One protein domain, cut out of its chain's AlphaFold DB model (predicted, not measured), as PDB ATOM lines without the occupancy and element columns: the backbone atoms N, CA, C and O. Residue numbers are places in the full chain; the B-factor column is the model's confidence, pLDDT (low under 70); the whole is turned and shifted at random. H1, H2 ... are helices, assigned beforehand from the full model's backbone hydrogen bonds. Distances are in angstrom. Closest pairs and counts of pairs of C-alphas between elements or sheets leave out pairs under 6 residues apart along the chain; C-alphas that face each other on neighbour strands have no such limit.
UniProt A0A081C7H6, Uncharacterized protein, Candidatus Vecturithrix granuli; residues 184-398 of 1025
ATOM      1  N   LEU A 184      -2.335  50.002  31.174       87.69
ATOM      2  CA  LEU A 184      -2.815  48.623  31.100       87.69
ATOM      3  C   LEU A 184      -1.901  47.818  30.156       87.69
ATOM      4  O   LEU A 184      -1.331  48.417  29.236       87.69
ATOM      5  N   PRO A 185      -1.740  46.494  30.364       80.75
ATOM      6  CA  PRO A 185      -0.895  45.656  29.516       80.75
ATOM      7  C   PRO A 185      -1.214  45.857  28.035       80.75
ATOM      8  O   PRO A 185      -2.380  46.013  27.681       80.75
ATOM      9  N   THR A 186      -0.205  45.837  27.165       69.31
ATOM     10  CA  THR A 186      -0.384  45.906  25.706       69.31
ATOM     11  C   THR A 186       0.060  44.579  25.109       69.31
ATOM     12  O   THR A 186       1.233  44.226  25.214       69.31
ATOM     13  N   VAL A 187      -0.853  43.831  24.489       63.06
ATOM     14  CA  VAL A 187      -0.512  42.558  23.836       63.06
ATOM     15  C   VAL A 187      -0.103  42.818  22.381       63.06
ATOM     16  O   VAL A 187      -0.697  43.661  21.707       63.06
ATOM     17  N   SER A 188       0.924  42.109  21.891       55.56
ATOM     18  CA  SER A 188       1.348  42.164  20.483       55.56
ATOM     19  C   SER A 188       0.196  41.774  19.553       55.56
ATOM     20  O   SER A 188      -0.460  40.751  19.757       55.56
ATOM     21  N   SER A 189      -0.006  42.548  18.484       49.22
ATOM     22  CA  SER A 189      -1.059  42.326  17.484       49.22
ATOM     23  C   SER A 189      -0.989  40.959  16.795       49.22
ATOM     24  O   SER A 189      -1.991  40.486  16.268       49.22
ATOM     25  N   SER A 190       0.164  40.288  16.842       48.69
ATOM     26  CA  SER A 190       0.370  38.937  16.311       48.69
ATOM     27  C   SER A 190      -0.418  37.838  17.040       48.69
ATOM     28  O   SER A 190      -0.522  36.735  16.512       48.69
ATOM     29  N   LEU A 191      -0.969  38.118  18.227       50.06
ATOM     30  CA  LEU A 191      -1.786  37.184  19.019       50.06
ATOM     31  C   LEU A 191      -3.304  37.342  18.778       50.06
ATOM     32  O   LEU A 191      -4.092  36.635  19.393       50.06
ATOM     33  N   LEU A 192      -3.730  38.261  17.901       51.41
ATOM     34  CA  LEU A 192      -5.142  38.650  17.726       51.41
ATOM     35  C   LEU A 192      -5.920  37.845  16.670       51.41
ATOM     36  O   LEU A 192      -7.075  38.163  16.392       51.41
ATOM     37  N   THR A 193      -5.325  36.827  16.054       51.09
ATOM     38  CA  THR A 193      -5.901  36.213  14.847       51.09
ATOM     39  C   THR A 193      -6.619  34.900  15.149       51.09
ATOM     40  O   THR A 193      -6.165  33.828  14.756       51.09
ATOM     41  N   PHE A 194      -7.775  34.972  15.809       54.88
ATOM     42  CA  PHE A 194      -8.743  33.873  15.777       54.88
ATOM     43  C   PHE A 194      -9.750  34.152  14.657       54.88
ATOM     44  O   PHE A 194     -10.305  35.247  14.578       54.88
ATOM     45  N   LYS A 195      -9.969  33.188  13.754       57.62
ATOM     46  CA  LYS A 195     -11.066  33.288  12.781       57.62
ATOM     47  C   LYS A 195     -12.381  33.187  13.553       57.62
ATOM     48  O   LYS A 195     -12.658  32.125  14.100       57.62
ATOM     49  N   GLN A 196     -13.160  34.268  13.578       64.38
ATOM     50  CA  GLN A 196     -14.539  34.226  14.064       64.38
ATOM     51  C   GLN A 196     -15.329  33.223  13.217       64.38
ATOM     52  O   GLN A 196     -15.279  33.277  11.986       64.38
ATOM     53  N   SER A 197     -16.001  32.284  13.877       70.56
ATOM     54  CA  SER A 197     -16.994  31.420  13.240       70.56
ATOM     55  C   SER A 197     -18.337  32.144  13.170       70.56
ATOM     56  O   SER A 197     -18.658  32.911  14.076       70.56
ATOM     57  N   GLU A 198     -19.130  31.881  12.131       77.94
ATOM     58  CA  GLU A 198     -20.545  32.269  12.136       77.94
ATOM     59  C   GLU A 198     -21.257  31.546  13.290       77.94
ATOM     60  O   GLU A 198     -21.018  30.358  13.524       77.94
ATOM     61  N   LEU A 199     -22.063  32.291  14.048       82.69
ATOM     62  CA  LEU A 199     -22.875  31.778  15.150       82.69
ATOM     63  C   LEU A 199     -24.296  31.516  14.642       82.69
ATOM     64  O   LEU A 199     -24.766  32.204  13.734       82.69
ATOM     65  N   SER A 200     -24.976  30.524  15.216       86.19
ATOM     66  CA  SER A 200     -26.373  30.251  14.885       86.19
ATOM     67  C   SER A 200     -27.287  31.410  15.318       86.19
ATOM     68  O   SER A 200     -26.956  32.131  16.268       86.19
ATOM     69  N   PRO A 201     -28.448  31.602  14.663       89.44
ATOM     70  CA  PRO A 201     -29.425  32.613  15.071       89.44
ATOM     71  C   PRO A 201     -29.848  32.489  16.541       89.44
ATOM     72  O   PRO A 201     -29.977  33.496  17.234       89.44
ATOM     73  N   GLU A 202     -30.012  31.261  17.036       90.31
ATOM     74  CA  GLU A 202     -30.383  30.969  18.422       90.31
ATOM     75  C   GLU A 202     -29.284  31.392  19.412       90.31
ATOM     76  O   GLU A 202     -29.569  31.899  20.502       90.31
ATOM     77  N   LEU A 203     -28.012  31.219  19.034       90.88
ATOM     78  CA  LEU A 203     -26.873  31.646  19.843       90.88
ATOM     79  C   LEU A 203     -26.728  33.174  19.861       90.88
ATOM     80  O   LEU A 203     -26.461  33.734  20.923       90.88
ATOM     81  N   GLU A 204     -26.943  33.860  18.734       93.00
ATOM     82  CA  GLU A 204     -26.966  35.333  18.709       93.00
ATOM     83  C   GLU A 204     -28.107  35.883  19.578       93.00
ATOM     84  O   GLU A 204     -27.857  36.756  20.406       93.00
ATOM     85  N   GLN A 205     -29.316  35.312  19.505       94.25
ATOM     86  CA  GLN A 205     -30.431  35.706  20.378       94.25
ATOM     87  C   GLN A 205     -30.101  35.501  21.870       94.25
ATOM     88  O   GLN A 205     -30.410  36.350  22.707       94.25
ATOM     89  N   THR A 206     -29.433  34.395  22.214       95.56
ATOM     90  CA  THR A 206     -28.978  34.129  23.592       95.56
ATOM     91  C   THR A 206     -27.966  35.183  24.061       95.56
ATOM     92  O   THR A 206     -28.038  35.659  25.196       95.56
ATOM     93  N   LEU A 207     -27.035  35.589  23.190       96.31
ATOM     94  CA  LEU A 207     -26.051  36.633  23.489       96.31
ATOM     95  C   LEU A 207     -26.683  38.032  23.593       96.31
ATOM     96  O   LEU A 207     -26.212  38.834  24.398       96.31
ATOM     97  N   GLU A 208     -27.748  38.322  22.842       96.31
ATOM     98  CA  GLU A 208     -28.525  39.566  22.966       96.31
ATOM     99  C   GLU A 208     -29.234  39.664  24.327       96.31
ATOM    100  O   GLU A 208     -29.167  40.705  24.986       96.31
ATOM    101  N   LEU A 209     -29.853  38.572  24.795       95.94
ATOM    102  CA  LEU A 209     -30.458  38.506  26.133       95.94
ATOM    103  C   LEU A 209     -29.400  38.637  27.239       95.94
ATOM    104  O   LEU A 209     -29.598  39.368  28.210       95.94
ATOM    105  N   LEU A 210     -28.242  37.993  27.067       97.69
ATOM    106  CA  LEU A 210     -27.102  38.154  27.971       97.69
ATOM    107  C   LEU A 210     -26.609  39.606  28.010       97.69
ATOM    108  O   LEU A 210     -26.301  40.118  29.086       97.69
ATOM    109  N   GLU A 211     -26.527  40.285  26.862       98.25
ATOM    110  CA  GLU A 211     -26.142  41.697  26.791       98.25
ATOM    111  C   GLU A 211     -27.136  42.600  27.531       98.25
ATOM    112  O   GLU A 211     -26.706  43.508  28.253       98.25
ATOM    113  N   HIS A 212     -28.437  42.345  27.369       96.62
ATOM    114  CA  HIS A 212     -29.497  43.059  28.075       96.62
ATOM    115  C   HIS A 212     -29.343  42.916  29.593       96.62
ATOM    116  O   HIS A 212     -29.230  43.925  30.297       96.62
ATOM    117  N   ALA A 213     -29.242  41.679  30.086       97.62
ATOM    118  CA  ALA A 213     -29.066  41.421  31.509       97.62
ATOM    119  C   ALA A 213     -27.762  42.035  32.038       97.62
ATOM    120  O   ALA A 213     -27.731  42.668  33.096       97.62
ATOM    121  N   ALA A 214     -26.677  41.957  31.257       98.25
ATOM    122  CA  ALA A 214     -25.413  42.584  31.615       98.25
ATOM    123  C   ALA A 214     -25.551  44.107  31.780       98.25
ATOM    124  O   ALA A 214     -25.023  44.674  32.740       98.25
ATOM    125  N   GLU A 215     -26.261  44.783  30.874       96.69
ATOM    126  CA  GLU A 215     -26.523  46.220  30.978       96.69
ATOM    127  C   GLU A 215     -27.247  46.584  32.276       96.69
ATOM    128  O   GLU A 215     -26.844  47.532  32.962       96.69
ATOM    129  N   TRP A 216     -28.280  45.829  32.642       96.12
ATOM    130  CA  TRP A 216     -29.065  46.126  33.835       96.12
ATOM    131  C   TRP A 216     -28.360  45.760  35.132       96.12
ATOM    132  O   TRP A 216     -28.424  46.547  36.072       96.12
ATOM    133  N   ILE A 217     -27.558  44.695  35.165       97.44
ATOM    134  CA  ILE A 217     -26.645  44.426  36.287       97.44
ATOM    135  C   ILE A 217     -25.721  45.628  36.532       97.44
ATOM    136  O   ILE A 217     -25.574  46.067  37.675       97.44
ATOM    137  N   ALA A 218     -25.119  46.214  35.488       95.38
ATOM    138  CA  ALA A 218     -24.266  47.399  35.648       95.38
ATOM    139  C   ALA A 218     -25.055  48.615  36.154       95.38
ATOM    140  O   ALA A 218     -24.612  49.296  37.085       95.38
ATOM    141  N   ARG A 219     -26.240  48.861  35.584       93.81
ATOM    142  CA  ARG A 219     -27.127  49.951  36.012       93.81
ATOM    143  C   ARG A 219     -27.620  49.764  37.445       93.81
ATOM    144  O   ARG A 219     -27.718  50.748  38.156       93.81
ATOM    145  N   TYR A 220     -27.884  48.549  37.909       95.12
ATOM    146  CA  TYR A 220     -28.308  48.307  39.288       95.12
ATOM    147  C   TYR A 220     -27.148  48.292  40.284       95.12
ATOM    148  O   TYR A 220     -27.333  48.680  41.434       95.12
ATOM    149  N   THR A 221     -25.941  47.911  39.854       95.44
ATOM    150  CA  THR A 221     -24.742  47.952  40.707       95.44
ATOM    151  C   THR A 221     -24.417  49.384  41.121       95.44
ATOM    152  O   THR A 221     -24.148  49.647  42.291       95.44
ATOM    153  N   THR A 222     -24.465  50.315  40.166       91.81
ATOM    154  CA  THR A 222     -24.310  51.747  40.427       91.81
ATOM    155  C   THR A 222     -25.356  52.537  39.636       91.81
ATOM    156  O   THR A 222     -25.043  53.036  38.553       91.81
ATOM    157  N   PRO A 223     -26.586  52.709  40.157       88.50
ATOM    158  CA  PRO A 223     -27.668  53.385  39.441       88.50
ATOM    159  C   PRO A 223     -27.432  54.872  39.242       88.50
ATOM    160  O   PRO A 223     -28.237  55.528  38.610       88.50
ATOM    161  N   PHE A 224     -26.356  55.440  39.777       75.81
ATOM    162  CA  PHE A 224     -26.209  56.878  39.879       75.81
ATOM    163  C   PHE A 224     -26.335  57.612  38.524       75.81
ATOM    164  O   PHE A 224     -25.505  57.484  37.626       75.81
ATOM    165  N   PHE A 225     -27.402  58.409  38.423       73.56
ATOM    166  CA  PHE A 225     -27.978  58.905  37.173       73.56
ATOM    167  C   PHE A 225     -27.422  60.252  36.667       73.56
ATOM    168  O   PHE A 225     -27.918  60.752  35.659       73.56
ATOM    169  N   ASP A 226     -26.430  60.871  37.330       61.84
ATOM    170  CA  ASP A 226     -25.992  62.237  36.983       61.84
ATOM    171  C   ASP A 226     -24.547  62.603  37.398       61.84
ATOM    172  O   ASP A 226     -24.276  62.856  38.566       61.84
ATOM    173  N   GLN A 227     -23.634  62.778  36.435       60.03
ATOM    174  CA  GLN A 227     -22.450  63.655  36.603       60.03
ATOM    175  C   GLN A 227     -22.304  64.699  35.494       60.03
ATOM    176  O   GLN A 227     -21.277  65.375  35.391       60.03
ATOM    177  N   VAL A 228     -23.293  64.806  34.608       49.38
ATOM    178  CA  VAL A 228     -23.073  65.361  33.273       49.38
ATOM    179  C   VAL A 228     -23.808  66.678  33.118       49.38
ATOM    180  O   VAL A 228     -24.921  66.730  32.611       49.38
ATOM    181  N   ASN A 229     -23.091  67.723  33.525       48.41
ATOM    182  CA  ASN A 229     -23.032  69.077  32.978       48.41
ATOM    183  C   ASN A 229     -22.924  70.082  34.126       48.41
ATOM    184  O   ASN A 229     -23.768  70.193  35.012       48.41
ATOM    185  N   LEU A 230     -21.884  70.908  34.045       48.72
ATOM    186  CA  LEU A 230     -21.733  72.156  34.794       48.72
ATOM    187  C   LEU A 230     -22.810  73.200  34.401       48.72
ATOM    188  O   LEU A 230     -22.629  74.398  34.613       48.72
ATOM    189  N   GLU A 231     -23.919  72.774  33.793       46.91
ATOM    190  CA  GLU A 231     -24.914  73.641  33.180       46.91
ATOM    191  C   GLU A 231     -26.082  73.895  34.133       46.91
ATOM    192  O   GLU A 231     -26.834  73.009  34.517       46.91
ATOM    193  N   LYS A 232     -26.138  75.161  34.539       47.88
ATOM    194  CA  LYS A 232     -27.302  76.010  34.820       47.88
ATOM    195  C   LYS A 232     -28.677  75.303  34.907       47.88
ATOM    196  O   LYS A 232     -29.231  74.875  33.900       47.88
ATOM    197  N   ASP A 233     -29.251  75.394  36.111       50.81
ATOM    198  CA  ASP A 233     -30.694  75.464  36.426       50.81
ATOM    199  C   ASP A 233     -31.429  74.180  36.879       50.81
ATOM    200  O   ASP A 233     -30.913  73.065  36.849       50.81
ATOM    201  N   GLU A 234     -32.661  74.387  37.372       50.41
ATOM    202  CA  GLU A 234     -33.611  73.453  38.021       50.41
ATOM    203  C   GLU A 234     -33.901  72.153  37.239       50.41
ATOM    204  O   GLU A 234     -34.401  71.183  37.805       50.41
ATOM    205  N   LYS A 235     -33.494  72.074  35.967       67.50
ATOM    206  CA  LYS A 235     -33.691  70.918  35.077       67.50
ATOM    207  C   LYS A 235     -32.918  69.660  35.487       67.50
ATOM    208  O   LYS A 235     -33.254  68.577  35.017       67.50
ATOM    209  N   GLU A 236     -31.886  69.772  36.321       75.25
ATOM    210  CA  GLU A 236     -31.071  68.614  36.724       75.25
ATOM    211  C   GLU A 236     -31.823  67.645  37.646       75.25
ATOM    212  O   GLU A 236     -31.719  66.430  37.476       75.25
ATOM    213  N   LEU A 237     -32.627  68.159  38.582       80.88
ATOM    214  CA  LEU A 237     -33.411  67.298  39.470       80.88
ATOM    215  C   LEU A 237     -34.534  66.594  38.699       80.88
ATOM    216  O   LEU A 237     -34.717  65.394  38.859       80.88
ATOM    217  N   GLU A 238     -35.193  67.295  37.771       83.38
ATOM    218  CA  GLU A 238     -36.192  66.688  36.880       83.38
ATOM    219  C   GLU A 238     -35.594  65.576  36.002       83.38
ATOM    220  O   GLU A 238     -36.225  64.542  35.779       83.38
ATOM    221  N   LYS A 239     -34.376  65.770  35.471       84.12
ATOM    222  CA  LYS A 239     -33.668  64.725  34.710       84.12
ATOM    223  C   LYS A 239     -33.380  63.514  35.591       84.12
ATOM    224  O   LYS A 239     -33.605  62.388  35.150       84.12
ATOM    225  N   PHE A 240     -32.906  63.752  36.814       87.56
ATOM    226  CA  PHE A 240     -32.660  62.700  37.790       87.56
ATOM    227  C   PHE A 240     -33.947  61.923  38.099       87.56
ATOM    228  O   PHE A 240     -33.958  60.705  37.969       87.56
ATOM    229  N   GLU A 241     -35.053  62.604  38.395       88.06
ATOM    230  CA  GLU A 241     -36.356  61.973  38.651       88.06
ATOM    231  C   GLU A 241     -36.862  61.153  37.458       88.06
ATOM    232  O   GLU A 241     -37.329  60.031  37.638       88.06
ATOM    233  N   ARG A 242     -36.713  61.645  36.219       88.38
ATOM    234  CA  ARG A 242     -37.050  60.860  35.014       88.38
ATOM    235  C   ARG A 242     -36.187  59.606  34.883       88.38
ATOM    236  O   ARG A 242     -36.687  58.564  34.455       88.38
ATOM    237  N   ALA A 243     -34.908  59.689  35.244       89.56
ATOM    238  CA  ALA A 243     -34.014  58.537  35.238       89.56
ATOM    239  C   ALA A 243     -34.413  57.516  36.316       89.56
ATOM    240  O   ALA A 243     -34.499  56.325  36.016       89.56
ATOM    241  N   VAL A 244     -34.771  57.979  37.519       92.31
ATOM    242  CA  VAL A 244     -35.336  57.136  38.586       92.31
ATOM    243  C   VAL A 244     -36.638  56.482  38.131       92.31
ATOM    244  O   VAL A 244     -36.813  55.282  38.316       92.31
ATOM    245  N   GLN A 245     -37.527  57.215  37.459       93.00
ATOM    246  CA  GLN A 245     -38.769  56.645  36.943       93.00
ATOM    247  C   GLN A 245     -38.516  55.611  35.839       93.00
ATOM    248  O   GLN A 245     -39.231  54.614  35.757       93.00
ATOM    249  N   THR A 246     -37.484  55.808  35.016       91.12
ATOM    250  CA  THR A 246     -37.059  54.820  34.012       91.12
ATOM    251  C   THR A 246     -36.555  53.545  34.689       91.12
ATOM    252  O   THR A 246     -36.979  52.455  34.315       91.12
ATOM    253  N   LEU A 247     -35.720  53.679  35.728       93.25
ATOM    254  CA  LEU A 247     -35.266  52.557  36.555       93.25
ATOM    255  C   LEU A 247     -36.456  51.809  37.174       93.25
ATOM    256  O   LEU A 247     -36.544  50.590  37.065       93.25
ATOM    257  N   LYS A 248     -37.389  52.551  37.778       95.12
ATOM    258  CA  LYS A 248     -38.601  52.024  38.410       95.12
ATOM    259  C   LYS A 248     -39.496  51.286  37.419       95.12
ATOM    260  O   LYS A 248     -40.018  50.221  37.722       95.12
ATOM    261  N   THR A 249     -39.665  51.848  36.226       95.38
ATOM    262  CA  THR A 249     -40.448  51.222  35.154       95.38
ATOM    263  C   THR A 249     -39.824  49.901  34.740       95.38
ATOM    264  O   THR A 249     -40.553  48.935  34.576       95.38
ATOM    265  N   HIS A 250     -38.496  49.847  34.625       95.12
ATOM    266  CA  HIS A 250     -37.802  48.611  34.294       95.12
ATOM    267  C   HIS A 250     -37.966  47.549  35.385       95.12
ATOM    268  O   HIS A 250     -38.429  46.458  35.088       95.12
ATOM    269  N   LEU A 251     -37.695  47.898  36.650       95.12
ATOM    270  CA  LEU A 251     -37.835  46.984  37.796       95.12
ATOM    271  C   LEU A 251     -39.216  46.305  37.843       95.12
ATOM    272  O   LEU A 251     -39.307  45.124  38.159       95.12
ATOM    273  N   ASN A 252     -40.273  47.047  37.503       94.88
ATOM    274  CA  ASN A 252     -41.656  46.566  37.527       94.88
ATOM    275  C   ASN A 252     -42.156  46.005  36.186       94.88
ATOM    276  O   ASN A 252     -43.285  45.518  36.117       94.88
ATOM    277  N   PHE A 253     -41.384  46.126  35.105       95.38
ATOM    278  CA  PHE A 253     -41.772  45.571  33.815       95.38
ATOM    279  C   PHE A 253     -41.704  44.046  33.896       95.38
ATOM    280  O   PHE A 253     -40.785  43.504  34.496       95.38
ATOM    281  N   SER A 254     -42.691  43.347  33.345       94.44
ATOM    282  CA  SER A 254     -42.718  41.886  33.352       94.44
ATOM    283  C   SER A 254     -42.937  41.366  31.945       94.44
ATOM    284  O   SER A 254     -43.773  41.892  31.205       94.44
ATOM    285  N   ASP A 255     -42.210  40.313  31.600       93.56
ATOM    286  CA  ASP A 255     -42.301  39.625  30.319       93.56
ATOM    287  C   ASP A 255     -42.105  38.106  30.492       93.56
ATOM    288  O   ASP A 255     -42.203  37.579  31.601       93.56
ATOM    289  N   GLU A 256     -41.902  37.385  29.386       89.44
ATOM    290  CA  GLU A 256     -41.719  35.930  29.391       89.44
ATOM    291  C   GLU A 256     -40.467  35.478  30.164       89.44
ATOM    292  O   GLU A 256     -40.504  34.432  30.813       89.44
ATOM    293  N   PHE A 257     -39.388  36.266  30.138       86.50
ATOM    294  CA  PHE A 257     -38.137  35.969  30.841       86.50
ATOM    295  C   PHE A 257     -38.145  36.501  32.281       86.50
ATOM    296  O   PHE A 257     -37.509  35.914  33.154       86.50
ATOM    297  N   TYR A 258     -38.911  37.563  32.550       91.88
ATOM    298  CA  TYR A 258     -39.001  38.233  33.850       91.88
ATOM    299  C   TYR A 258     -40.455  38.300  34.350       91.88
ATOM    300  O   TYR A 258     -41.023  39.386  34.495       91.88
ATOM    301  N   PRO A 259     -41.095  37.159  34.671       89.75
ATOM    302  CA  PRO A 259     -42.521  37.113  35.005       89.75
ATOM    303  C   PRO A 259     -42.887  37.844  36.306       89.75
ATOM    304  O   PRO A 259     -44.061  38.121  36.539       89.75
ATOM    305  N   GLN A 260     -41.901  38.128  37.162       89.38
ATOM    306  CA  GLN A 260     -42.064  38.810  38.452       89.38
ATOM    307  C   GLN A 260     -41.404  40.198  38.485       89.38
ATOM    308  O   GLN A 260     -41.260  40.777  39.559       89.38
ATOM    309  N   GLY A 261     -40.975  40.725  37.336       92.50
ATOM    310  CA  GLY A 261     -40.216  41.972  37.279       92.50
ATOM    311  C   GLY A 261     -38.729  41.774  36.992       92.50
ATOM    312  O   GLY A 261     -38.138  40.758  37.371       92.50
ATOM    313  N   HIS A 262     -38.096  42.783  36.392       96.00
ATOM    314  CA  HIS A 262     -36.642  42.848  36.205       96.00
ATOM    315  C   HIS A 262     -35.916  43.258  37.495       96.00
ATOM    316  O   HIS A 262     -35.212  44.267  37.548       96.00
ATOM    317  N   SER A 263     -36.109  42.508  38.583       93.75
ATOM    318  CA  SER A 263     -35.353  42.744  39.818       93.75
ATOM    319  C   SER A 263     -33.851  42.535  39.590       93.75
ATOM    320  O   SER A 263     -33.440  41.786  38.705       93.75
ATOM    321  N   PHE A 264     -33.004  43.148  40.421       94.12
ATOM    322  CA  PHE A 264     -31.552  42.987  40.283       94.12
ATOM    323  C   PHE A 264     -31.131  41.507  40.395       94.12
ATOM    324  O   PHE A 264     -30.319  41.025  39.609       94.12
ATOM    325  N   GLN A 265     -31.734  40.755  41.316       92.50
ATOM    326  CA  GLN A 265     -31.474  39.324  41.443       92.50
ATOM    327  C   GLN A 265     -31.901  38.546  40.187       92.50
ATOM    328  O   GLN A 265     -31.125  37.731  39.691       92.50
ATOM    329  N   ALA A 266     -33.076  38.854  39.626       94.62
ATOM    330  CA  ALA A 266     -33.552  38.223  38.395       94.62
ATOM    331  C   ALA A 266     -32.616  38.501  37.205       94.62
ATOM    332  O   ALA A 266     -32.329  37.597  36.431       94.62
ATOM    333  N   GLU A 267     -32.069  39.715  37.084       96.94
ATOM    334  CA  GLU A 267     -31.076  40.019  36.045       96.94
ATOM    335  C   GLU A 267     -29.785  39.210  36.190       96.94
ATOM    336  O   GLU A 267     -29.239  38.730  35.198       96.94
ATOM    337  N   ILE A 268     -29.291  39.032  37.420       96.19
ATOM    338  CA  ILE A 268     -28.106  38.204  37.691       96.19
ATOM    339  C   ILE A 268     -28.380  36.747  37.305       96.19
ATOM    340  O   ILE A 268     -27.556  36.121  36.636       96.19
ATOM    341  N   GLU A 269     -29.534  36.212  37.698       95.19
ATOM    342  CA  GLU A 269     -29.941  34.843  37.378       95.19
ATOM    343  C   GLU A 269     -30.064  34.633  35.867       95.19
ATOM    344  O   GLU A 269     -29.437  33.717  35.329       95.19
ATOM    345  N   THR A 270     -30.779  35.516  35.164       96.38
ATOM    346  CA  THR A 270     -30.926  35.454  33.703       96.38
ATOM    347  C   THR A 270     -29.579  35.586  32.997       96.38
ATOM    348  O   THR A 270     -29.297  34.815  32.079       96.38
ATOM    349  N   TYR A 271     -28.695  36.487  33.443       98.00
ATOM    350  CA  TYR A 271     -27.345  36.613  32.890       98.00
ATOM    351  C   TYR A 271     -26.571  35.290  32.960       98.00
ATOM    352  O   TYR A 271     -26.034  34.842  31.946       98.00
ATOM    353  N   HIS A 272     -26.529  34.638  34.130       97.88
ATOM    354  CA  HIS A 272     -25.802  33.373  34.295       97.88
ATOM    355  C   HIS A 272     -26.458  32.222  33.528       97.88
ATOM    356  O   HIS A 272     -25.740  31.400  32.957       97.88
ATOM    357  N   GLN A 273     -27.792  32.183  33.454       96.25
ATOM    358  CA  GLN A 273     -28.525  31.199  32.652       96.25
ATOM    359  C   GLN A 273     -28.218  31.345  31.156       96.25
ATOM    360  O   GLN A 273     -27.883  30.360  30.499       96.25
ATOM    361  N   MET A 274     -28.277  32.567  30.614       97.19
ATOM    362  CA  MET A 274     -27.954  32.824  29.207       97.19
ATOM    363  C   MET A 274     -26.469  32.593  28.921       97.19
ATOM    364  O   MET A 274     -26.118  32.097  27.850       97.19
ATOM    365  N   PHE A 275     -25.591  32.884  29.887       98.00
ATOM    366  CA  PHE A 275     -24.166  32.588  29.774       98.00
ATOM    367  C   PHE A 275     -23.953  31.084  29.608       98.00
ATOM    368  O   PHE A 275     -23.345  30.670  28.628       98.00
ATOM    369  N   GLU A 276     -24.489  30.250  30.503       96.50
ATOM    370  CA  GLU A 276     -24.400  28.788  30.378       96.50
ATOM    371  C   GLU A 276     -25.016  28.279  29.071       96.50
ATOM    372  O   GLU A 276     -24.406  27.464  28.372       96.50
ATOM    373  N   GLN A 277     -26.199  28.787  28.715       95.06
ATOM    374  CA  GLN A 277     -26.913  28.383  27.509       95.06
ATOM    375  C   GLN A 277     -26.099  28.674  26.241       95.06
ATOM    376  O   GLN A 277     -26.054  27.830  25.346       95.06
ATOM    377  N   ALA A 278     -25.381  29.801  26.184       94.81
ATOM    378  CA  ALA A 278     -24.512  30.132  25.057       94.81
ATOM    379  C   ALA A 278     -23.398  29.089  24.847       94.81
ATOM    380  O   ALA A 278     -23.066  28.763  23.709       94.81
ATOM    381  N   PHE A 279     -22.843  28.520  25.923       93.62
ATOM    382  CA  PHE A 279     -21.856  27.438  25.825       93.62
ATOM    383  C   PHE A 279     -22.504  26.094  25.470       93.62
ATOM    384  O   PHE A 279     -21.934  25.351  24.670       93.62
ATOM    385  N   ILE A 280     -23.690  25.784  26.005       91.44
ATOM    386  CA  ILE A 280     -24.436  24.551  25.687       91.44
ATOM    387  C   ILE A 280     -24.775  24.482  24.190       91.44
ATOM    388  O   ILE A 280     -24.517  23.462  23.551       91.44
ATOM    389  N   LEU A 281     -25.259  25.582  23.606       89.81
ATOM    390  CA  LEU A 281     -25.661  25.642  22.194       89.81
ATOM    391  C   LEU A 281     -24.509  25.360  21.211       89.81
ATOM    392  O   LEU A 281     -24.764  24.920  20.094       89.81
ATOM    393  N   THR A 282     -23.244  25.529  21.622       86.38
ATOM    394  CA  THR A 282     -22.086  25.152  20.781       86.38
ATOM    395  C   THR A 282     -21.899  23.637  20.622       86.38
ATOM    396  O   THR A 282     -21.166  23.199  19.736       86.38
ATOM    397  N   PHE A 283     -22.547  22.826  21.467       78.94
ATOM    398  CA  PHE A 283     -22.493  21.362  21.413       78.94
ATOM    399  C   PHE A 283     -23.738  20.740  20.768       78.94
ATOM    400  O   PHE A 283     -23.621  19.685  20.145       78.94
ATOM    401  N   ASP A 284     -24.903  21.390  20.855       64.69
ATOM    402  CA  ASP A 284     -26.160  20.866  20.295       64.69
ATOM    403  C   ASP A 284     -26.160  20.792  18.752       64.69
ATOM    404  O   ASP A 284     -26.859  19.961  18.171       64.69
ATOM    405  N   GLU A 285     -25.299  21.553  18.065       55.94
ATOM    406  CA  GLU A 285     -25.066  21.397  16.619       55.94
ATOM    407  C   GLU A 285     -24.298  20.102  16.251       55.94
ATOM    408  O   GLU A 285     -24.270  19.713  15.081       55.94
ATOM    409  N   ALA A 286     -23.688  19.404  17.222       52.28
ATOM    410  CA  ALA A 286     -22.706  18.338  16.984       52.28
ATOM    411  C   ALA A 286     -23.136  16.901  17.374       52.28
ATOM    412  O   ALA A 286     -22.286  16.015  17.344       52.28
ATOM    413  N   GLN A 287     -24.437  16.638  17.582       48.31
ATOM    414  CA  GLN A 287     -25.085  15.355  17.966       48.31
ATOM    415  C   GLN A 287     -25.331  15.197  19.476       48.31
ATOM    416  O   GLN A 287     -24.428  14.900  20.244       48.31
ATOM    417  N   GLY A 288     -26.603  15.323  19.871       47.12
ATOM    418  CA  GLY A 288     -27.060  15.331  21.259       47.12
ATOM    419  C   GLY A 288     -26.844  14.033  22.039       47.12
ATOM    420  O   GLY A 288     -27.621  13.079  21.924       47.12
ATOM    421  N   THR A 289     -25.861  14.048  22.939       48.91
ATOM    422  CA  THR A 289     -25.784  13.121  24.069       48.91
ATOM    423  C   THR A 289     -25.720  13.876  25.399       48.91
ATOM    424  O   THR A 289     -25.165  14.961  25.519       48.91
ATOM    425  N   THR A 290     -26.274  13.298  26.467       49.50
ATOM    426  CA  THR A 290     -26.273  13.881  27.825       49.50
ATOM    427  C   THR A 290     -24.869  14.117  28.411       49.50
ATOM    428  O   THR A 290     -24.734  14.881  29.368       49.50
ATOM    429  N   GLY A 291     -23.822  13.510  27.835       52.53
ATOM    430  CA  GLY A 291     -22.419  13.787  28.170       52.53
ATOM    431  C   GLY A 291     -21.958  15.201  27.784       52.53
ATOM    432  O   GLY A 291     -21.103  15.766  28.467       52.53
ATOM    433  N   ASP A 292     -22.590  15.809  26.776       70.56
ATOM    434  CA  ASP A 292     -22.196  17.101  26.201       70.56
ATOM    435  C   ASP A 292     -22.620  18.297  27.079       70.56
ATOM    436  O   ASP A 292     -21.934  19.322  27.150       70.56
ATOM    437  N   ARG A 293     -23.705  18.154  27.858       81.88
ATOM    438  CA  ARG A 293     -24.194  19.215  28.764       81.88
ATOM    439  C   ARG A 293     -23.306  19.413  29.996       81.88
ATOM    440  O   ARG A 293     -23.008  20.536  30.380       81.88
ATOM    441  N   THR A 294     -22.852  18.330  30.627       85.69
ATOM    442  CA  THR A 294     -21.969  18.440  31.810       85.69
ATOM    443  C   THR A 294     -20.615  19.039  31.419       85.69
ATOM    444  O   THR A 294     -20.046  19.855  32.144       85.69
ATOM    445  N   GLN A 295     -20.108  18.658  30.244       86.94
ATOM    446  CA  GLN A 295     -18.864  19.190  29.705       86.94
ATOM    447  C   GLN A 295     -18.980  20.680  29.349       86.94
ATOM    448  O   GLN A 295     -18.102  21.450  29.737       86.94
ATOM    449  N   SER A 296     -20.056  21.103  28.677       88.94
ATOM    450  CA  SER A 296     -20.286  22.521  28.348       88.94
ATOM    451  C   SER A 296     -20.424  23.404  29.588       88.94
ATOM    452  O   SER A 296     -19.807  24.466  29.627       88.94
ATOM    453  N   LEU A 297     -21.117  22.949  30.638       92.38
ATOM    454  CA  LEU A 297     -21.211  23.686  31.905       92.38
ATOM    455  C   LEU A 297     -19.847  23.867  32.584       92.38
ATOM    456  O   LEU A 297     -19.517  24.969  33.016       92.38
ATOM    457  N   ARG A 298     -19.001  22.828  32.601       92.88
ATOM    458  CA  ARG A 298     -17.622  22.937  33.112       92.88
ATOM    459  C   ARG A 298     -16.776  23.922  32.295       92.88
ATOM    460  O   ARG A 298     -15.928  24.622  32.845       92.88
ATOM    461  N   ILE A 299     -16.973  23.967  30.978       95.06
ATOM    462  CA  ILE A 299     -16.285  24.920  30.097       95.06
ATOM    463  C   ILE A 299     -16.774  26.353  30.362       95.06
ATOM    464  O   ILE A 299     -15.947  27.260  30.456       95.06
ATOM    465  N   ALA A 300     -18.085  26.551  30.530       96.06
ATOM    466  CA  ALA A 300     -18.678  27.836  30.889       96.06
ATOM    467  C   ALA A 300     -18.152  28.332  32.245       96.06
ATOM    468  O   ALA A 300     -17.720  29.478  32.370       96.06
ATOM    469  N   GLU A 301     -18.097  27.456  33.250       96.06
ATOM    470  CA  GLU A 301     -17.521  27.765  34.558       96.06
ATOM    471  C   GLU A 301     -16.069  28.240  34.434       96.06
ATOM    472  O   GLU A 301     -15.720  29.285  34.988       96.06
ATOM    473  N   LYS A 302     -15.244  27.545  33.636       96.75
ATOM    474  CA  LYS A 302     -13.857  27.963  33.412       96.75
ATOM    475  C   LYS A 302     -13.754  29.308  32.690       96.75
ATOM    476  O   LYS A 302     -12.906  30.125  33.040       96.75
ATOM    477  N   ALA A 303     -14.599  29.554  31.689       97.69
ATOM    478  CA  ALA A 303     -14.641  30.838  30.989       97.69
ATOM    479  C   ALA A 303     -14.983  31.991  31.950       97.69
ATOM    480  O   ALA A 303     -14.348  33.043  31.914       97.69
ATOM    481  N   ARG A 304     -15.950  31.769  32.842       97.44
ATOM    482  CA  ARG A 304     -16.377  32.729  33.861       97.44
ATOM    483  C   ARG A 304     -15.290  33.001  34.906       97.44
ATOM    484  O   ARG A 304     -15.066  34.158  35.257       97.44
ATOM    485  N   GLU A 305     -14.574  31.965  35.344       97.00
ATOM    486  CA  GLU A 305     -13.401  32.099  36.218       97.00
ATOM    487  C   GLU A 305     -12.345  33.025  35.590       97.00
ATOM    488  O   GLU A 305     -11.893  33.966  36.238       97.00
ATOM    489  N   LEU A 306     -12.002  32.817  34.312       97.38
ATOM    490  CA  LEU A 306     -11.022  33.646  33.594       97.38
ATOM    491  C   LEU A 306     -11.524  35.082  33.378       97.38
ATOM    492  O   LEU A 306     -10.759  36.034  33.515       97.38
ATOM    493  N   ILE A 307     -12.820  35.278  33.103       98.00
ATOM    494  CA  ILE A 307     -13.424  36.622  33.053       98.00
ATOM    495  C   ILE A 307     -13.221  37.347  34.390       98.00
ATOM    496  O   ILE A 307     -12.807  38.509  34.407       98.00
ATOM    497  N   LEU A 308     -13.482  36.674  35.513       98.00
ATOM    498  CA  LEU A 308     -13.304  37.264  36.834       98.00
ATOM    499  C   LEU A 308     -11.830  37.579  37.115       98.00
ATOM    500  O   LEU A 308     -11.498  38.723  37.428       98.00
ATOM    501  N   GLN A 309     -10.957  36.576  37.001       96.25
ATOM    502  CA  GLN A 309      -9.564  36.640  37.443       96.25
ATOM    503  C   GLN A 309      -8.679  37.495  36.531       96.25
ATOM    504  O   GLN A 309      -7.869  38.269  37.040       96.25
ATOM    505  N   ASP A 310      -8.860  37.408  35.212       95.31
ATOM    506  CA  ASP A 310      -7.943  38.023  34.245       95.31
ATOM    507  C   ASP A 310      -8.456  39.361  33.706       95.31
ATOM    508  O   ASP A 310      -7.675  40.151  33.172       95.31
ATOM    509  N   VAL A 311      -9.759  39.643  33.838       96.81
ATOM    510  CA  VAL A 311     -10.382  40.849  33.263       96.81
ATOM    511  C   VAL A 311     -10.989  41.751  34.329       96.81
ATOM    512  O   VAL A 311     -10.603  42.918  34.425       96.81
ATOM    513  N   ILE A 312     -11.926  41.241  35.129       98.19
ATOM    514  CA  ILE A 312     -12.681  42.069  36.078       98.19
ATOM    515  C   ILE A 312     -11.798  42.493  37.255       98.19
ATOM    516  O   ILE A 312     -11.659  43.693  37.503       98.19
ATOM    517  N   MET A 313     -11.170  41.541  37.956       97.19
ATOM    518  CA  MET A 313     -10.349  41.832  39.138       97.19
ATOM    519  C   MET A 313      -9.184  42.787  38.822       97.19
ATOM    520  O   MET A 313      -9.075  43.806  39.509       97.19
ATOM    521  N   PRO A 314      -8.368  42.579  37.763       96.50
ATOM    522  CA  PRO A 314      -7.245  43.469  37.464       96.50
ATOM    523  C   PRO A 314      -7.686  44.879  37.061       96.50
ATOM    524  O   PRO A 314      -6.974  45.849  37.317       96.50
ATOM    525  N   TYR A 315      -8.863  45.023  36.442       97.62
ATOM    526  CA  TYR A 315      -9.417  46.340  36.125       97.62
ATOM    527  C   TYR A 315      -9.939  47.052  37.384       97.62
ATOM    528  O   TYR A 315      -9.631  48.228  37.604       97.62
ATOM    529  N   ASN A 316     -10.699  46.342  38.222       98.12
ATOM    530  CA  ASN A 316     -11.326  46.878  39.433       98.12
ATOM    531  C   ASN A 316     -10.316  47.198  40.548       98.12
ATOM    532  O   ASN A 316     -10.510  48.162  41.288       98.12
ATOM    533  N   GLN A 317      -9.188  46.483  40.611       97.12
ATOM    534  CA  GLN A 317      -8.027  46.807  41.459       97.12
ATOM    535  C   GLN A 317      -7.498  48.238  41.252       97.12
ATOM    536  O   GLN A 317      -6.826  48.804  42.115       97.12
ATOM    537  N   LEU A 318      -7.787  48.843  40.097       97.06
ATOM    538  CA  LEU A 318      -7.344  50.185  39.723       97.06
ATOM    539  C   LEU A 318      -8.417  51.259  39.979       97.06
ATOM    540  O   LEU A 318      -8.345  52.349  39.398       97.06
ATOM    541  N   LEU A 319      -9.436  50.971  40.791       97.44
ATOM    542  CA  LEU A 319     -10.419  51.961  41.239       97.44
ATOM    543  C   LEU A 319      -9.718  53.118  41.980       97.44
ATOM    544  O   LEU A 319      -8.869  52.903  42.838       97.44
ATOM    545  N   GLY A 320     -10.051  54.358  41.635       95.44
ATOM    546  CA  GLY A 320      -9.367  55.575  42.086       95.44
ATOM    547  C   GLY A 320      -8.133  55.965  41.261       95.44
ATOM    548  O   GLY A 320      -7.423  56.882  41.654       95.44
ATOM    549  N   ARG A 321      -7.844  55.280  40.137       95.50
ATOM    550  CA  ARG A 321      -6.678  55.568  39.274       95.50
ATOM    551  C   ARG A 321      -7.039  55.698  37.796       95.50
ATOM    552  O   ARG A 321      -7.836  54.919  37.257       95.50
ATOM    553  N   VAL A 322      -6.404  56.663  37.124       93.94
ATOM    554  CA  VAL A 322      -6.537  56.885  35.675       93.94
ATOM    555  C   VAL A 322      -5.916  55.723  34.905       93.94
ATOM    556  O   VAL A 322      -4.806  55.289  35.214       93.94
ATOM    557  N   LYS A 323      -6.605  55.240  33.867       93.62
ATOM    558  CA  LYS A 323      -6.199  54.082  33.051       93.62
ATOM    559  C   LYS A 323      -5.875  54.529  31.624       93.62
ATOM    560  O   LYS A 323      -6.580  55.368  31.063       93.62
ATOM    561  N   THR A 324      -4.817  53.988  31.014       90.06
ATOM    562  CA  THR A 324      -4.431  54.318  29.632       90.06
ATOM    563  C   THR A 324      -3.948  53.092  28.825       90.06
ATOM    564  O   THR A 324      -3.024  52.407  29.259       90.06
ATOM    565  N   PRO A 325      -4.541  52.817  27.642       90.88
ATOM    566  CA  PRO A 325      -5.909  53.212  27.291       90.88
ATOM    567  C   PRO A 325      -6.903  52.631  28.314       90.88
ATOM    568  O   PRO A 325      -6.675  51.564  28.868       90.88
ATOM    569  N   ASP A 326      -8.012  53.320  28.568       93.06
ATOM    570  CA  ASP A 326      -9.107  52.784  29.386       93.06
ATOM    571  C   ASP A 326      -9.943  51.795  28.548       93.06
ATOM    572  O   ASP A 326     -10.839  52.207  27.804       93.06
ATOM    573  N   SER A 327      -9.585  50.505  28.589       93.00
ATOM    574  CA  SER A 327     -10.243  49.423  27.839       93.00
ATOM    575  C   SER A 327      -9.968  48.045  28.447       93.00
ATOM    576  O   SER A 327      -8.864  47.795  28.924       93.00
ATOM    577  N   LEU A 328     -10.939  47.129  28.354       93.94
ATOM    578  CA  LEU A 328     -10.771  45.724  28.747       93.94
ATOM    579  C   LEU A 328     -10.046  44.887  27.690       93.94
ATOM    580  O   LEU A 328      -9.535  43.824  28.012       93.94
ATOM    581  N   LYS A 329      -9.956  45.365  26.440       90.00
ATOM    582  CA  LYS A 329      -9.511  44.561  25.287       90.00
ATOM    583  C   LYS A 329      -8.216  43.786  25.524       90.00
ATOM    584  O   LYS A 329      -8.142  42.620  25.163       90.00
ATOM    585  N   ASN A 330      -7.201  44.412  26.115       85.81
ATOM    586  CA  ASN A 330      -5.910  43.750  26.298       85.81
ATOM    587  C   ASN A 330      -5.952  42.674  27.391       85.81
ATOM    588  O   ASN A 330      -5.325  41.633  27.227       85.81
ATOM    589  N   LEU A 331      -6.732  42.898  28.451       91.69
ATOM    590  CA  LEU A 331      -7.012  41.888  29.473       91.69
ATOM    591  C   LEU A 331      -7.819  40.726  28.866       91.69
ATOM    592  O   LEU A 331      -7.492  39.559  29.057       91.69
ATOM    593  N   SER A 332      -8.809  41.044  28.026       92.06
ATOM    594  CA  SER A 332      -9.623  40.062  27.302       92.06
ATOM    595  C   SER A 332      -8.798  39.150  26.388       92.06
ATOM    596  O   SER A 332      -9.093  37.964  26.287       92.06
ATOM    597  N   VAL A 333      -7.760  39.672  25.724       88.69
ATOM    598  CA  VAL A 333      -6.877  38.861  24.865       88.69
ATOM    599  C   VAL A 333      -6.130  37.807  25.677       88.69
ATOM    600  O   VAL A 333      -6.015  36.669  25.225       88.69
ATOM    601  N   GLN A 334      -5.639  38.169  26.864       87.81
ATOM    602  CA  GLN A 334      -4.981  37.217  27.755       87.81
ATOM    603  C   GLN A 334      -5.959  36.117  28.192       87.81
ATOM    604  O   GLN A 334      -5.687  34.947  27.936       87.81
ATOM    605  N   ALA A 335      -7.141  36.495  28.688       92.56
ATOM    606  CA  ALA A 335      -8.178  35.546  29.103       92.56
ATOM    607  C   ALA A 335      -8.575  34.561  27.982       92.56
ATOM    608  O   ALA A 335      -8.718  33.362  28.209       92.56
ATOM    609  N   VAL A 336      -8.713  35.043  26.738       92.88
ATOM    610  CA  VAL A 336      -9.026  34.194  25.573       92.88
ATOM    611  C   VAL A 336      -7.894  33.210  25.259       92.88
ATOM    612  O   VAL A 336      -8.162  32.053  24.925       92.88
ATOM    613  N   ASN A 337      -6.636  33.644  25.358       89.56
ATOM    614  CA  ASN A 337      -5.485  32.773  25.118       89.56
ATOM    615  C   ASN A 337      -5.376  31.678  26.182       89.56
ATOM    616  O   ASN A 337      -5.137  30.515  25.835       89.56
ATOM    617  N   ASP A 338      -5.595  32.031  27.445       91.69
ATOM    618  CA  ASP A 338      -5.556  31.094  28.565       91.69
ATOM    619  C   ASP A 338      -6.715  30.093  28.471       91.69
ATOM    620  O   ASP A 338      -6.511  28.883  28.609       91.69
ATOM    621  N   PHE A 339      -7.904  30.560  28.077       94.56
ATOM    622  CA  PHE A 339      -9.054  29.703  27.796       94.56
ATOM    623  C   PHE A 339      -8.788  28.717  26.649       94.56
ATOM    624  O   PHE A 339      -8.982  27.511  26.803       94.56
ATOM    625  N   ASN A 340      -8.289  29.192  25.504       91.81
ATOM    626  CA  ASN A 340      -7.986  28.336  24.353       91.81
ATOM    627  C   ASN A 340      -6.870  27.317  24.656       91.81
ATOM    628  O   ASN A 340      -6.926  26.162  24.214       91.81
ATOM    629  N   SER A 341      -5.865  27.723  25.435       90.69
ATOM    630  CA  SER A 341      -4.794  26.835  25.899       90.69
ATOM    631  C   SER A 341      -5.351  25.747  26.816       90.69
ATOM    632  O   SER A 341      -5.070  24.565  26.609       90.69
ATOM    633  N   TRP A 342      -6.215  26.118  27.763       94.31
ATOM    634  CA  TRP A 342      -6.889  25.174  28.648       94.31
ATOM    635  C   TRP A 342      -7.765  24.179  27.874       94.31
ATOM    636  O   TRP A 342      -7.626  22.969  28.080       94.31
ATOM    637  N   LEU A 343      -8.584  24.650  26.923       91.44
ATOM    638  CA  LEU A 343      -9.406  23.794  26.053       91.44
ATOM    639  C   LEU A 343      -8.558  22.782  25.275       91.44
ATOM    640  O   LEU A 343      -8.962  21.633  25.107       91.44
ATOM    641  N   SER A 344      -7.372  23.194  24.820       86.19
ATOM    642  CA  SER A 344      -6.467  22.348  24.034       86.19
ATOM    643  C   SER A 344      -5.879  21.177  24.825       86.19
ATOM    644  O   SER A 344      -5.552  20.155  24.225       86.19
ATOM    645  N   VAL A 345      -5.741  21.324  26.146       85.00
ATOM    646  CA  VAL A 345      -5.114  20.329  27.032       85.00
ATOM    647  C   VAL A 345      -6.146  19.432  27.712       85.00
ATOM    648  O   VAL A 345      -5.886  18.255  27.941       85.00
ATOM    649  N   THR A 346      -7.309  19.977  28.065       77.25
ATOM    650  CA  THR A 346      -8.240  19.318  28.998       77.25
ATOM    651  C   THR A 346      -9.434  18.646  28.334       77.25
ATOM    652  O   THR A 346     -10.084  17.820  28.974       77.25
ATOM    653  N   THR A 347      -9.732  18.980  27.074       69.44
ATOM    654  CA  THR A 347     -11.010  18.619  26.455       69.44
ATOM    655  C   THR A 347     -10.804  18.093  25.025       69.44
ATOM    656  O   THR A 347     -10.266  18.818  24.183       69.44
ATOM    657  N   PRO A 348     -11.217  16.852  24.697       77.75
ATOM    658  CA  PRO A 348     -11.176  16.349  23.327       77.75
ATOM    659  C   PRO A 348     -12.271  17.032  22.496       77.75
ATOM    660  O   PRO A 348     -13.407  16.576  22.451       77.75
ATOM    661  N   LEU A 349     -11.927  18.153  21.861       82.00
ATOM    662  CA  LEU A 349     -12.829  18.953  21.025       82.00
ATOM    663  C   LEU A 349     -12.365  18.950  19.572       82.00
ATOM    664  O   LEU A 349     -11.160  19.008  19.300       82.00
ATOM    665  N   SER A 350     -13.314  18.967  18.635       83.38
ATOM    666  CA  SER A 350     -12.999  19.273  17.239       83.38
ATOM    667  C   SER A 350     -12.481  20.711  17.100       83.38
ATOM    668  O   SER A 350     -12.763  21.587  17.924       83.38
ATOM    669  N   ALA A 351     -11.731  20.984  16.029       80.31
ATOM    670  CA  ALA A 351     -11.251  22.339  15.748       80.31
ATOM    671  C   ALA A 351     -12.407  23.345  15.580       80.31
ATOM    672  O   ALA A 351     -12.265  24.501  15.967       80.31
ATOM    673  N   LEU A 352     -13.549  22.901  15.041       79.94
ATOM    674  CA  LEU A 352     -14.743  23.729  14.873       79.94
ATOM    675  C   LEU A 352     -15.367  24.098  16.226       79.94
ATOM    676  O   LEU A 352     -15.517  25.284  16.504       79.94
ATOM    677  N   GLN A 353     -15.619  23.111  17.092       82.44
ATOM    678  CA  GLN A 353     -16.177  23.337  18.435       82.44
ATOM    679  C   GLN A 353     -15.283  24.257  19.269       82.44
ATOM    680  O   GLN A 353     -15.759  25.192  19.906       82.44
ATOM    681  N   ARG A 354     -13.960  24.043  19.228       86.31
ATOM    682  CA  ARG A 354     -13.007  24.919  19.924       86.31
ATOM    683  C   ARG A 354     -13.097  26.364  19.424       86.31
ATOM    684  O   ARG A 354     -13.114  27.280  20.239       86.31
ATOM    685  N   ASN A 355     -13.180  26.571  18.107       86.00
ATOM    686  CA  ASN A 355     -13.315  27.910  17.528       86.00
ATOM    687  C   ASN A 355     -14.653  28.573  17.897       86.00
ATOM    688  O   ASN A 355     -14.659  29.767  18.200       86.00
ATOM    689  N   GLN A 356     -15.760  27.823  17.925       87.06
ATOM    690  CA  GLN A 356     -17.070  28.330  18.357       87.06
ATOM    691  C   GLN A 356     -17.045  28.748  19.836       87.06
ATOM    692  O   GLN A 356     -17.417  29.874  20.153       87.06
ATOM    693  N   LEU A 357     -16.505  27.911  20.728       91.38
ATOM    694  CA  LEU A 357     -16.356  28.220  22.159       91.38
ATOM    695  C   LEU A 357     -15.506  29.472  22.414       91.38
ATOM    696  O   LEU A 357     -15.864  30.328  23.223       91.38
ATOM    697  N   VAL A 358     -14.386  29.603  21.700       91.94
ATOM    698  CA  VAL A 358     -13.545  30.808  21.754       91.94
ATOM    699  C   VAL A 358     -14.310  32.032  21.239       91.94
ATOM    700  O   VAL A 358     -14.212  33.104  21.836       91.94
ATOM    701  N   THR A 359     -15.101  31.881  20.173       91.81
ATOM    702  CA  THR A 359     -15.926  32.965  19.620       91.81
ATOM    703  C   THR A 359     -16.997  33.420  20.621       91.81
ATOM    704  O   THR A 359     -17.160  34.625  20.810       91.81
ATOM    705  N   VAL A 360     -17.660  32.498  21.333       94.50
ATOM    706  CA  VAL A 360     -18.621  32.830  22.403       94.50
ATOM    707  C   VAL A 360     -17.955  33.663  23.501       94.50
ATOM    708  O   VAL A 360     -18.435  34.753  23.815       94.50
ATOM    709  N   LEU A 361     -16.800  33.229  24.023       95.62
ATOM    710  CA  LEU A 361     -16.064  33.998  25.034       95.62
ATOM    711  C   LEU A 361     -15.673  35.397  24.523       95.62
ATOM    712  O   LEU A 361     -15.820  36.387  25.241       95.62
ATOM    713  N   GLN A 362     -15.217  35.512  23.273       94.19
ATOM    714  CA  GLN A 362     -14.897  36.807  22.664       94.19
ATOM    715  C   GLN A 362     -16.115  37.739  22.590       94.19
ATOM    716  O   GLN A 362     -15.967  38.941  22.830       94.19
ATOM    717  N   ARG A 363     -17.309  37.213  22.281       94.75
ATOM    718  CA  ARG A 363     -18.555  37.997  22.255       94.75
ATOM    719  C   ARG A 363     -18.948  38.469  23.649       94.75
ATOM    720  O   ARG A 363     -19.225  39.655  23.811       94.75
ATOM    721  N   VAL A 364     -18.857  37.611  24.666       97.44
ATOM    722  CA  VAL A 364     -19.113  38.017  26.059       97.44
ATOM    723  C   VAL A 364     -18.135  39.106  26.516       97.44
ATOM    724  O   VAL A 364     -18.539  40.120  27.079       97.44
ATOM    725  N   LEU A 365     -16.842  38.972  26.214       97.19
ATOM    726  CA  LEU A 365     -15.846  39.996  26.550       97.19
ATOM    727  C   LEU A 365     -16.087  41.321  25.803       97.19
ATOM    728  O   LEU A 365     -15.836  42.400  26.350       97.19
ATOM    729  N   ALA A 366     -16.612  41.266  24.575       95.81
ATOM    730  CA  ALA A 366     -17.032  42.456  23.839       95.81
ATOM    731  C   ALA A 366     -18.237  43.149  24.500       95.81
ATOM    732  O   ALA A 366     -18.229  44.379  24.606       95.81
ATOM    733  N   ILE A 367     -19.208  42.377  25.006       97.75
ATOM    734  CA  ILE A 367     -20.328  42.884  25.813       97.75
ATOM    735  C   ILE A 367     -19.790  43.605  27.056       97.75
ATOM    736  O   ILE A 367     -20.147  44.757  27.298       97.75
ATOM    737  N   LEU A 368     -18.857  43.002  27.800       98.00
ATOM    738  CA  LEU A 368     -18.246  43.630  28.981       98.00
ATOM    739  C   LEU A 368     -17.530  44.953  28.645       98.00
ATOM    740  O   LEU A 368     -17.700  45.947  29.353       98.00
ATOM    741  N   GLU A 369     -16.769  45.021  27.546       97.00
ATOM    742  CA  GLU A 369     -16.139  46.276  27.094       97.00
ATOM    743  C   GLU A 369     -17.182  47.339  26.708       97.00
ATOM    744  O   GLU A 369     -16.965  48.534  26.937       97.00
ATOM    745  N   GLN A 370     -18.318  46.934  26.139       97.06
ATOM    746  CA  GLN A 370     -19.436  47.830  25.857       97.06
ATOM    747  C   GLN A 370     -20.067  48.369  27.146       97.06
ATOM    748  O   GLN A 370     -20.261  49.584  27.253       97.06
ATOM    749  N   GLN A 371     -20.300  47.520  28.150       96.06
ATOM    750  CA  GLN A 371     -20.829  47.960  29.445       96.06
ATOM    751  C   GLN A 371     -19.845  48.872  30.188       96.06
ATOM    752  O   GLN A 371     -20.249  49.909  30.727       96.06
ATOM    753  N   ARG A 372     -18.535  48.596  30.128       96.06
ATOM    754  CA  ARG A 372     -17.506  49.517  30.642       96.06
ATOM    755  C   ARG A 372     -17.590  50.881  29.958       96.06
ATOM    756  O   ARG A 372     -17.574  51.904  30.638       96.06
ATOM    757  N   LYS A 373     -17.693  50.931  28.622       95.50
ATOM    758  CA  LYS A 373     -17.828  52.198  27.876       95.50
ATOM    759  C   LYS A 373     -19.080  52.970  28.279       95.50
ATOM    760  O   LYS A 373     -18.984  54.179  28.491       95.50
ATOM    761  N   LYS A 374     -20.227  52.291  28.403       92.44
ATOM    762  CA  LYS A 374     -21.484  52.890  28.879       92.44
ATOM    763  C   LYS A 374     -21.291  53.478  30.281       92.44
ATOM    764  O   LYS A 374     -21.539  54.667  30.475       92.44
ATOM    765  N   THR A 375     -20.700  52.716  31.198       91.69
ATOM    766  CA  THR A 375     -20.381  53.153  32.568       91.69
ATOM    767  C   THR A 375     -19.440  54.366  32.580       91.69
ATOM    768  O   THR A 375     -19.756  55.398  33.165       91.69
ATOM    769  N   LYS A 376     -18.329  54.326  31.835       91.38
ATOM    770  CA  LYS A 376     -17.409  55.466  31.653       91.38
ATOM    771  C   LYS A 376     -18.109  56.694  31.060       91.38
ATOM    772  O   LYS A 376     -17.745  57.822  31.382       91.38
ATOM    773  N   SER A 377     -19.104  56.506  30.195       88.69
ATOM    774  CA  SER A 377     -19.879  57.606  29.618       88.69
ATOM    775  C   SER A 377     -20.805  58.279  30.636       88.69
ATOM    776  O   SER A 377     -21.047  59.477  30.492       88.69
ATOM    777  N   ILE A 378     -21.262  57.548  31.659       84.19
ATOM    778  CA  ILE A 378     -22.059  58.071  32.777       84.19
ATOM    779  C   ILE A 378     -21.143  58.842  33.727       84.19
ATOM    780  O   ILE A 378     -21.357  60.025  33.975       84.19
ATOM    781  N   TRP A 379     -20.065  58.200  34.182       86.25
ATOM    782  CA  TRP A 379     -19.146  58.786  35.156       86.25
ATOM    783  C   TRP A 379     -18.245  59.881  34.589       86.25
ATOM    784  O   TRP A 379     -17.696  60.672  35.346       86.25
ATOM    785  N   LYS A 380     -18.016  59.899  33.269       85.62
ATOM    786  CA  LYS A 380     -17.030  60.740  32.555       85.62
ATOM    787  C   LYS A 380     -15.578  60.572  33.016       85.62
ATOM    788  O   LYS A 380     -14.663  60.992  32.310       85.62
ATOM    789  N   ASP A 381     -15.328  59.826  34.083       87.31
ATOM    790  CA  ASP A 381     -14.017  59.555  34.654       87.31
ATOM    791  C   ASP A 381     -13.725  58.048  34.718       87.31
ATOM    792  O   ASP A 381     -14.610  57.248  34.980       87.31
ATOM    793  N   SER A 382     -12.489  57.652  34.399       91.19
ATOM    794  CA  SER A 382     -12.046  56.248  34.394       91.19
ATOM    795  C   SER A 382     -11.622  55.804  35.788       91.19
ATOM    796  O   SER A 382     -11.479  54.610  36.043       91.19
ATOM    797  N   GLU A 383     -11.390  56.766  36.681       92.50
ATOM    798  CA  GLU A 383     -11.036  56.523  38.075       92.50
ATOM    799  C   GLU A 383     -12.179  55.865  38.843       92.50
ATOM    800  O   GLU A 383     -11.909  55.120  39.773       92.50
ATOM    801  N   VAL A 384     -13.431  56.065  38.427       91.75
ATOM    802  CA  VAL A 384     -14.631  55.591  39.144       91.75
ATOM    803  C   VAL A 384     -15.485  54.627  38.322       91.75
ATOM    804  O   VAL A 384     -16.679  54.473  38.552       91.75
ATOM    805  N   VAL A 385     -14.880  53.968  37.332       94.31
ATOM    806  CA  VAL A 385     -15.535  52.871  36.611       94.31
ATOM    807  C   VAL A 385     -15.342  51.588  37.405       94.31
ATOM    808  O   VAL A 385     -14.208  51.168  37.631       94.31
ATOM    809  N   TRP A 386     -16.456  50.965  37.776       96.62
ATOM    810  CA  TRP A 386     -16.510  49.668  38.441       96.62
ATOM    811  C   TRP A 386     -17.221  48.662  37.544       96.62
ATOM    812  O   TRP A 386     -18.327  48.931  37.075       96.62
ATOM    813  N   ILE A 387     -16.585  47.522  37.284       97.88
ATOM    814  CA  ILE A 387     -17.212  46.416  36.559       97.88
ATOM    815  C   ILE A 387     -17.910  45.512  37.579       97.88
ATOM    816  O   ILE A 387     -17.247  45.084  38.526       97.88
ATOM    817  N   PRO A 388     -19.209  45.201  37.423       98.00
ATOM    818  CA  PRO A 388     -19.907  44.288  38.322       98.00
ATOM    819  C   PRO A 388     -19.170  42.956  38.480       98.00
ATOM    820  O   PRO A 388     -18.889  42.266  37.496       98.00
ATOM    821  N   LEU A 389     -18.875  42.580  39.726       98.25
ATOM    822  CA  LEU A 389     -18.227  41.302  40.038       98.25
ATOM    823  C   LEU A 389     -19.153  40.117  39.706       98.25
ATOM    824  O   LEU A 389     -18.677  39.038  39.366       98.25
ATOM    825  N   GLN A 390     -20.470  40.347  39.698       97.06
ATOM    826  CA  GLN A 390     -21.511  39.373  39.361       97.06
ATOM    827  C   GLN A 390     -21.468  38.880  37.910       97.06
ATOM    828  O   GLN A 390     -22.051  37.845  37.610       97.06
ATOM    829  N   TYR A 391     -20.747  39.551  37.004       98.06
ATOM    830  CA  TYR A 391     -20.473  38.968  35.683       98.06
ATOM    831  C   TYR A 391     -19.600  37.706  35.780       98.06
ATOM    832  O   TYR A 391     -19.696  36.812  34.945       98.06
ATOM    833  N   GLY A 392     -18.742  37.624  36.800       96.94
ATOM    834  CA  GLY A 392     -17.902  36.459  37.086       96.94
ATOM    835  C   GLY A 392     -18.389  35.612  38.265       96.94
ATOM    836  O   GLY A 392     -18.048  34.436  38.358       96.94
ATOM    837  N   LEU A 393     -19.198  36.178  39.160       97.19
ATOM    838  CA  LEU A 393     -19.622  35.541  40.407       97.19
ATOM    839  C   LEU A 393     -21.118  35.264  40.434       97.19
ATOM    840  O   LEU A 393     -21.926  36.109  40.053       97.19
ATOM    841  N   ARG A 394     -21.476  34.090  40.944       94.88
ATOM    842  CA  ARG A 394     -22.849  33.775  41.331       94.88
ATOM    843  C   ARG A 394     -23.089  34.069  42.811       94.88
ATOM    844  O   ARG A 394     -22.120  34.035  43.568       94.88
ATOM    845  N   PRO A 395     -24.345  34.328  43.216       91.94
ATOM    846  CA  PRO A 395     -24.706  34.574  44.612       91.94
ATOM    847  C   PRO A 395     -24.158  33.540  45.603       91.94
ATOM    848  O   PRO A 395     -23.635  33.924  46.641       91.94
ATOM    849  N   GLU A 396     -24.188  32.254  45.251       93.62
ATOM    850  CA  GLU A 396     -23.687  31.143  46.074       93.62
ATOM    851  C   GLU A 396     -22.153  31.034  46.159       93.62
ATOM    852  O   GLU A 396     -21.643  30.055  46.683       93.62
ATOM    853  N   GLN A 397     -21.402  31.976  45.579       95.00
ATOM    854  CA  GLN A 397     -19.930  31.989  45.613       95.00
ATOM    855  C   GLN A 397     -19.367  33.133  46.464       95.00
ATOM    856  O   GLN A 397     -18.176  33.442  46.392       95.00
ATOM    857  N   TYR A 398     -20.236  33.830  47.193       95.69
ATOM    858  CA  TYR A 398     -19.875  34.883  48.136       95.69
ATOM    859  C   TYR A 398     -20.874  34.973  49.301       95.69
ATOM    860  O   TYR A 398     -20.976  36.017  49.950       95.69
TER     861      TYR A 398
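Overview. This is residues 184 to 398 of the 1025 residues of an uncharacterized protein of Candidatus Vecturithrix granuli (UniProt A0A081C7H6). Five helices make an up-and-down bundle: H6 lies between H5 and the H1-H3 pair; H4 slants from H3 to H5. H2 is an arm; residues 229 to 235 stick out. The printed part, 215 residues with six named helices, is compact and all helix, radius of gyration of the C-alphas 18.8 A, spans 63 by 44 by 33 A.

Arrangement. H6, residues 351 to 379, touches H5, residues 329 to 346; closest C-alphas Leu 365 and Ser 332, 6.3 A. H1, residues 201 to 221, touches H3, residues 264 to 284; closest C-alphas Ala 213 and Glu 267, 5.2 A. H2, residues 235 to 252, is near H1. In H4, residues 290 to 316, 19 of 23 O i to N i+4 pairs are within hydrogen-bond range, in H3 15 of 17, in the others every pair.

Along the chain. H6 is 42.0 A long; C-alpha 201 is at (-29.425, 32.613, 15.071), C-alpha 379 at (-19.146, 58.786, 35.156).

Size, cuts and confidence. The printed part has no cut, a long link H1 to H2, and 30 residues under pLDDT 70.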